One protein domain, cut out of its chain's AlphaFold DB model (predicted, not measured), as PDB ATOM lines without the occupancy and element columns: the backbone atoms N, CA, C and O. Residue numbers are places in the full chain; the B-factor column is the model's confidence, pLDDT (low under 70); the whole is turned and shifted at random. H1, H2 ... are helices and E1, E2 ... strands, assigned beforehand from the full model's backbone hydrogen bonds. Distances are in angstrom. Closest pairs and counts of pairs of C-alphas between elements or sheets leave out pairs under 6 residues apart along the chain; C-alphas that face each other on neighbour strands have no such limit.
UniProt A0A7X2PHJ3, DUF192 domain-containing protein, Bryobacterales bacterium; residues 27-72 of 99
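AT A GLANCE: This is residues 27 to 72 of the 99 residues of the protein "DUF192 domain-containing protein" of Bryobacterales bacterium (UniProt A0A7X2PHJ3). This is a small, strongly twisted sheet of three strands, with the hairpin of E1 and E2 turning at one end of the long axis, a short helix H1 at the other end that only grazes the sheet, and a wide loop from H1 that swings out and comes back to the third strand, E3. Residues 58 to 63 of that loop stick out, free of the rest. The printed part has 46 residues, with one named helix and three named strands in the order E1, E2, H1, E3. The sheet runs E1, E2, E3 and is mixed, E1 and E2 being antiparallel and E2 and E3 parallel; the class is mixed, helices and strands. The whole is only just compact, close to loose, with a radius of gyration of the C-alphas of 11.1 A, and it spans 31 by 24 by 19 A.

IN THESE COORDINATES: The printed part begins at Ala 27, and residues 27 to 30 come before the first named element. E1 is a strand of residues 31 to 35, from C-alpha 31 at (228.069, 89.188, -42.348), and measures 13.0 A from first to last C-alpha. Residues 36 to 40 follow, and then comes E2, residues 41 to 47, which is the longest strand with 7 residues and 18.3 A. After Ser 48 and Arg 49 comes the helix H1, residues 50 to 55, 8.7 A long, with C-alpha 50 at (212.822, 87.146, -52.139). Residues 56 to 66 lie between H1 and E3. E3 is residues 67 to 71, 13.7 A long, and ends with C-alpha 71 at (215.561, 87.958, -43.125). Ile 72 is the last printed residue.

HOW THE PARTS SIT: E2 is the inner strand of the sheet, and E1 and E3 are its edge strands. E1 and E2 form a hairpin, antiparallel, with 130 degrees between their directions. The C-alphas of Thr 35 and Thr 41 face each other at 4.3 A, and those of Thr 31 and Glu 45 at 4.6 A. N 32 and O 44 are within hydrogen-bond range at 2.8 A, and so are N 42 and O 34 at 2.9 A. E2 and E3 are parallel, with 42 degrees between their directions. The C-alphas of Val 44 and Gly 68 face each other at 4.5 A. N 47 and O 70 are within hydrogen-bond range at 2.8 A, as are N 68 and O 43 at 2.9 A. E2, H1 and E3 make a strand-helix-strand unit, two parallel neighbour strands with a helix between them along the chain, and its crossover is right-handed. H1 is on the sheet but only grazes it, with its residues 50 to 55. The closest C-alphas of E2 and H1 are those of Met 47 and Met 53, 5.7 A apart, and the closest of H1 and E3 are those of Met 53 and Phe 71, 6.5 A apart. In H1 every O i to N i+4 pair is within hydrogen-bond range.

THE WHOLE: The two C-alphas farthest apart are those of Asn 38, between E1 and E2, and Glu 51 in H1, 31.2 A apart. The C-alphas of Ala 27 and Ile 72, the first and last printed, are 21.6 A apart. The sheet's C-alphas lie up to 4.8 A off the best plane through them. The links E1 to E2 and E2 to H1 are tight, with 5 and 2 residues, while the link H1 to E3 is long, with 11 residues, among them residues 58 to 63, which stand free. The printed part has no cut. The mean pLDDT of the printed part is 92.6, and no printed residue is under 70.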
ATOM      1  N   ALA A  27     236.010  84.500 -42.807       77.56
ATOM      2  CA  ALA A  27     234.644  84.019 -42.605       77.56
ATOM      3  C   ALA A  27     233.646  85.125 -42.201       77.56
ATOM      4  O   ALA A  27     232.434  84.898 -42.193       77.56
ATOM      5  N   ASP A  28     234.127  86.325 -41.866       83.75
ATOM      6  CA  ASP A  28     233.293  87.461 -41.472       83.75
ATOM      7  C   ASP A  28     232.841  88.318 -42.662       83.75
ATOM      8  O   ASP A  28     231.952  89.168 -42.509       83.75
ATOM      9  N   PHE A  29     233.395  88.091 -43.854       83.31
ATOM     10  CA  PHE A  29     232.986  88.815 -45.052       83.31
ATOM     11  C   PHE A  29     231.503  88.571 -45.369       83.31
ATOM     12  O   PHE A  29     231.007  87.450 -45.335       83.31
ATOM     13  N   GLY A  30     230.765  89.649 -45.650       84.50
ATOM     14  CA  GLY A  30     229.335  89.583 -45.979       84.50
ATOM     15  C   GLY A  30     228.388  89.393 -44.786       84.50
ATOM     16  O   GLY A  30     227.174  89.403 -44.978       84.50
ATOM     17  N   THR A  31     228.902  89.293 -43.558       92.75
ATOM     18  CA  THR A  31     228.069  89.188 -42.348       92.75
ATOM     19  C   THR A  31     228.020  90.501 -41.565       92.75
ATOM     20  O   THR A  31     228.900  91.358 -41.679       92.75
ATOM     21  N   ARG A  32     226.975  90.676 -40.752       93.69
ATOM     22  CA  ARG A  32     226.758  91.844 -39.886       93.69
ATOM     23  C   ARG A  32     226.601  91.409 -38.429       93.69
ATOM     24  O   ARG A  32     225.988  90.373 -38.189       93.69
ATOM     25  N   PRO A  33     227.135  92.155 -37.449       94.12
ATOM     26  CA  PRO A  33     226.884  91.853 -36.046       94.12
ATOM     27  C   PRO A  33     225.415  92.138 -35.690       94.12
ATOM     28  O   PRO A  33     224.876  93.181 -36.054       94.12
ATOM     29  N   LEU A  34     224.787  91.215 -34.965       92.88
ATOM     30  CA  LEU A  34     223.440  91.312 -34.410       92.88
ATOM     31  C   LEU A  34     223.507  91.021 -32.910       92.88
ATOM     32  O   LEU A  34     223.953  89.948 -32.500       92.88
ATOM     33  N   THR A  35     223.046  91.968 -32.099       93.12
ATOM     34  CA  THR A  35     222.986  91.821 -30.642       93.12
ATOM     35  C   THR A  35     221.616  91.307 -30.231       93.12
ATOM     36  O   THR A  35     220.598  91.936 -30.509       93.12
ATOM     37  N   LEU A  36     221.596  90.161 -29.558       90.44
ATOM     38  CA  LEU A  36     220.392  89.546 -29.012       90.44
ATOM     39  C   LEU A  36     219.978  90.222 -27.689       90.44
ATOM     40  O   LEU A  36     220.815  90.846 -27.032       90.44
ATOM     41  N   PRO A  37     218.720  90.055 -27.230       88.38
ATOM     42  CA  PRO A  37     218.231  90.684 -25.995       88.38
ATOM     43  C   PRO A  37     219.022  90.327 -24.729       88.38
ATOM     44  O   PRO A  37     219.034  91.088 -23.768       88.38
ATOM     45  N   ASN A  38     219.708  89.183 -24.724       90.44
ATOM     46  CA  ASN A  38     220.580  88.751 -23.628       90.44
ATOM     47  C   ASN A  38     221.990  89.380 -23.669       90.44
ATOM     48  O   ASN A  38     222.853  88.987 -22.889       90.44
ATOM     49  N   GLY A  39     222.252  90.302 -24.599       92.56
ATOM     50  CA  GLY A  39     223.553  90.944 -24.795       92.56
ATOM     51  C   GLY A  39     224.557  90.132 -25.623       92.56
ATOM     52  O   GLY A  39     225.628  90.644 -25.949       92.56
ATOM     53  N   LYS A  40     224.238  88.888 -26.014       92.94
ATOM     54  CA  LYS A  40     225.107  88.089 -26.890       92.94
ATOM     55  C   LYS A  40     225.094  88.684 -28.298       92.94
ATOM     56  O   LYS A  40     224.033  88.863 -28.888       92.94
ATOM     57  N   THR A  41     226.273  88.938 -28.857       94.00
ATOM     58  CA  THR A  41     226.421  89.328 -30.266       94.00
ATOM     59  C   THR A  41     226.722  88.097 -31.110       94.00
ATOM     60  O   THR A  41     227.605  87.311 -30.768       94.00
ATOM     61  N   ILE A  42     225.993  87.936 -32.207       94.31
ATOM     62  CA  ILE A  42     226.246  86.931 -33.243       94.31
ATOM     63  C   ILE A  42     226.477  87.633 -34.578       94.31
ATOM     64  O   ILE A  42     226.113  88.795 -34.740       94.31
ATOM     65  N   ARG A  43     227.067  86.948 -35.552       95.25
ATOM     66  CA  ARG A  43     227.219  87.475 -36.908       95.25
ATOM     67  C   ARG A  43     226.187  86.853 -37.837       95.25
ATOM     68  O   ARG A  43     226.043  85.638 -37.874       95.25
ATOM     69  N   VAL A  44     225.475  87.671 -38.596       95.69
ATOM     70  CA  VAL A  44     224.376  87.221 -39.452       95.69
ATOM     71  C   VAL A  44     224.596  87.592 -40.908       95.69
ATOM     72  O   VAL A  44     225.069  88.684 -41.217       95.69
ATOM     73  N   GLU A  45     224.230  86.692 -41.810       95.25
ATOM     74  CA  GLU A  45     224.065  87.000 -43.233       95.25
ATOM     75  C   GLU A  45     222.706  87.673 -43.445       95.25
ATOM     76  O   GLU A  45     221.692  87.178 -42.954       95.25
ATOM     77  N   VAL A  46     222.669  88.806 -44.147       94.62
ATOM     78  CA  VAL A  46     221.432  89.581 -44.332       94.62
ATOM     79  C   VAL A  46     220.808  89.253 -45.681       94.62
ATOM     80  O   VAL A  46     221.423  89.489 -46.717       94.62
ATOM     81  N   MET A  47     219.567  88.774 -45.655       95.00
ATOM     82  CA  MET A  47     218.768  88.463 -46.837       95.00
ATOM     83  C   MET A  47     217.607  89.450 -46.942       95.00
ATOM     84  O   MET A  47     216.751  89.512 -46.058       95.00
ATOM     85  N   SER A  48     217.580  90.228 -48.021       93.06
ATOM     86  CA  SER A  48     216.524  91.216 -48.302       93.06
ATOM     87  C   SER A  48     215.755  90.932 -49.594       93.06
ATOM     88  O   SER A  48     214.672  91.477 -49.798       93.06
ATOM     89  N   ARG A  49     216.291  90.079 -50.472       94.19
ATOM     90  CA  ARG A  49     215.652  89.693 -51.735       94.19
ATOM     91  C   ARG A  49     214.864  88.405 -51.568       94.19
ATOM     92  O   ARG A  49     215.328  87.481 -50.908       94.19
ATOM     93  N   ILE A  50     213.711  88.316 -52.224       91.81
ATOM     94  CA  ILE A  50     212.822  87.146 -52.139       91.81
ATOM     95  C   ILE A  50     213.550  85.869 -52.573       91.81
ATOM     96  O   ILE A  50     213.415  84.840 -51.916       91.81
ATOM     97  N   GLU A  51     214.365  85.948 -53.626       93.12
ATOM     98  CA  GLU A  51     215.149  84.809 -54.123       93.12
ATOM     99  C   GLU A  51     216.125  84.266 -53.064       93.12
ATOM    100  O   GLU A  51     216.219  83.054 -52.856       93.12
ATOM    101  N   ASP A  52     216.822  85.164 -52.365       92.62
ATOM    102  CA  ASP A  52     217.799  84.803 -51.336       92.62
ATOM    103  C   ASP A  52     217.106  84.266 -50.079       92.62
ATOM    104  O   ASP A  52     217.544  83.277 -49.488       92.62
ATOM    105  N   MET A  53     215.971  84.869 -49.712       93.69
ATOM    106  CA  MET A  53     215.154  84.414 -48.589       93.69
ATOM    107  C   MET A  53     214.577  83.013 -48.829       93.69
ATOM    108  O   MET A  53     214.580  82.187 -47.918       93.69
ATOM    109  N   ALA A  54     214.122  82.724 -50.054       92.50
ATOM    110  CA  ALA A  54     213.579  81.418 -50.419       92.50
ATOM    111  C   ALA A  54     214.634  80.306 -50.337       92.50
ATOM    112  O   ALA A  54     214.308  79.190 -49.931       92.50
ATOM    113  N   ARG A  55     215.894  80.610 -50.686       93.81
ATOM    114  CA  ARG A  55     217.026  79.689 -50.506       93.81
ATOM    115  C   ARG A  55     217.382  79.513 -49.030       93.81
ATOM    116  O   ARG A  55     217.599  78.390 -48.585       93.81
ATOM    117  N   GLY A  56     217.474  80.606 -48.275       93.94
ATOM    118  CA  GLY A  56     217.783  80.580 -46.846       93.94
ATOM    119  C   GLY A  56     219.002  79.708 -46.498       93.94
ATOM    120  O   GLY A  56     220.076  79.837 -47.087       93.94
ATOM    121  N   MET A  57     218.820  78.786 -45.547       94.94
ATOM    122  CA  MET A  57     219.857  77.867 -45.046       94.94
ATOM    123  C   MET A  57     219.900  76.504 -45.769       94.94
ATOM    124  O   MET A  57     220.474  75.550 -45.237       94.94
ATOM    125  N   MET A  58     219.294  76.373 -46.955       95.25
ATOM    126  CA  MET A  58     219.304  75.113 -47.712       95.25
ATOM    127  C   MET A  58     220.727  74.587 -47.938       95.25
ATOM    128  O   MET A  58     221.661  75.351 -48.182       95.25
ATOM    129  N   PHE A  59     220.869  73.261 -47.890       94.00
ATOM    130  CA  PHE A  59     222.091  72.511 -48.215       94.00
ATOM    131  C   PHE A  59     223.315  72.751 -47.322       94.00
ATOM    132  O   PHE A  59     224.356  72.146 -47.570       94.00
ATOM    133  N   ARG A  60     223.219  73.576 -46.275       93.62
ATOM    134  CA  ARG A  60     224.323  73.757 -45.324       93.62
ATOM    135  C   ARG A  60     224.438  72.548 -44.401       93.62
ATOM    136  O   ARG A  60     223.449  72.138 -43.804       93.62
ATOM    137  N   GLU A  61     225.652  72.025 -44.256       94.88
ATOM    138  CA  GLU A  61     225.951  70.901 -43.349       94.88
ATOM    139  C   GLU A  61     226.117  71.343 -41.889       94.88
ATOM    140  O   GLU A  61     225.930  70.555 -40.968       94.88
ATOM    141  N   SER A  62     226.488  72.605 -41.662       94.69
ATOM    142  CA  SER A  62     226.791  73.131 -40.331       94.69
ATOM    143  C   SER A  62     226.561  74.636 -40.250       94.69
ATOM    144  O   SER A  62     226.685  75.347 -41.250       94.69
ATOM    145  N   LEU A  63     226.316  75.128 -39.037       93.62
ATOM    146  CA  LEU A  63     226.277  76.546 -38.696       93.62
ATOM    147  C   LEU A  63     227.066  76.754 -37.401       93.62
ATOM    148  O   LEU A  63     226.841  76.046 -36.422       93.62
ATOM    149  N   ALA A  64     228.003  77.700 -37.398       93.38
ATOM    150  CA  ALA A  64     228.768  78.021 -36.198       93.38
ATOM    151  C   ALA A  64     227.857  78.646 -35.112       93.38
ATOM    152  O   ALA A  64     226.896  79.343 -35.444       93.38
ATOM    153  N   PRO A  65     228.149  78.445 -33.813       91.38
ATOM    154  CA  PRO A  65     227.267  78.835 -32.698       91.38
ATOM    155  C   PRO A  65     227.106  80.355 -32.486       91.38
ATOM    156  O   PRO A  65     226.304  80.806 -31.657       91.38
ATOM    157  N   ASP A  66     227.901  81.157 -33.187       93.12
ATOM    158  CA  ASP A  66     227.887  82.617 -33.221       93.12
ATOM    159  C   ASP A  66     227.566  83.149 -34.631       93.12
ATOM    160  O   ASP A  66     227.891  84.293 -34.966       93.12
ATOM    161  N   ARG A  67     226.941  82.316 -35.473       94.06
ATOM    162  CA  ARG A  67     226.514  82.656 -36.831       94.06
ATOM    163  C   ARG A  67     225.012  82.446 -37.015       94.06
ATOM    164  O   ARG A  67     224.396  81.626 -36.343       94.06
ATOM    165  N   GLY A  68     224.422  83.181 -37.952       94.56
ATOM    166  CA  GLY A  68     223.010  83.052 -38.303       94.56
ATOM    167  C   GLY A  68     222.653  83.742 -39.616       94.56
ATOM    168  O   GLY A  68     223.524  84.187 -40.363       94.56
ATOM    169  N   MET A  69     221.355  83.846 -39.889       96.00
ATOM    170  CA  MET A  69     220.814  84.555 -41.047       96.00
ATOM    171  C   MET A  69     219.661  85.453 -40.607       96.00
ATOM    172  O   MET A  69     218.834  85.049 -39.791       96.00
ATOM    173  N   LEU A  70     219.631  86.671 -41.138       95.19
ATOM    174  CA  LEU A  70     218.623  87.682 -40.860       95.19
ATOM    175  C   LEU A  70     217.814  87.953 -42.126       95.19
ATOM    176  O   LEU A  70     218.353  88.423 -43.126       95.19
ATOM    177  N   PHE A  71     216.515  87.692 -42.053       95.06
ATOM    178  CA  PHE A  71     215.561  87.958 -43.125       95.06
ATOM    179  C   PHE A  71     214.899  89.318 -42.886       95.06
ATOM    180  O   PHE A  71     214.235  89.506 -41.863       95.06
ATOM    181  N   ILE A  72     215.071  90.263 -43.812       93.25
ATOM    182  CA  ILE A  72     214.432  91.582 -43.739       93.25
ATOM    183  C   ILE A  72     213.203  91.600 -44.640       93.25
ATOM    184  O   ILE A  72     213.301  91.466 -45.857       93.25
TER     185      ILE A  72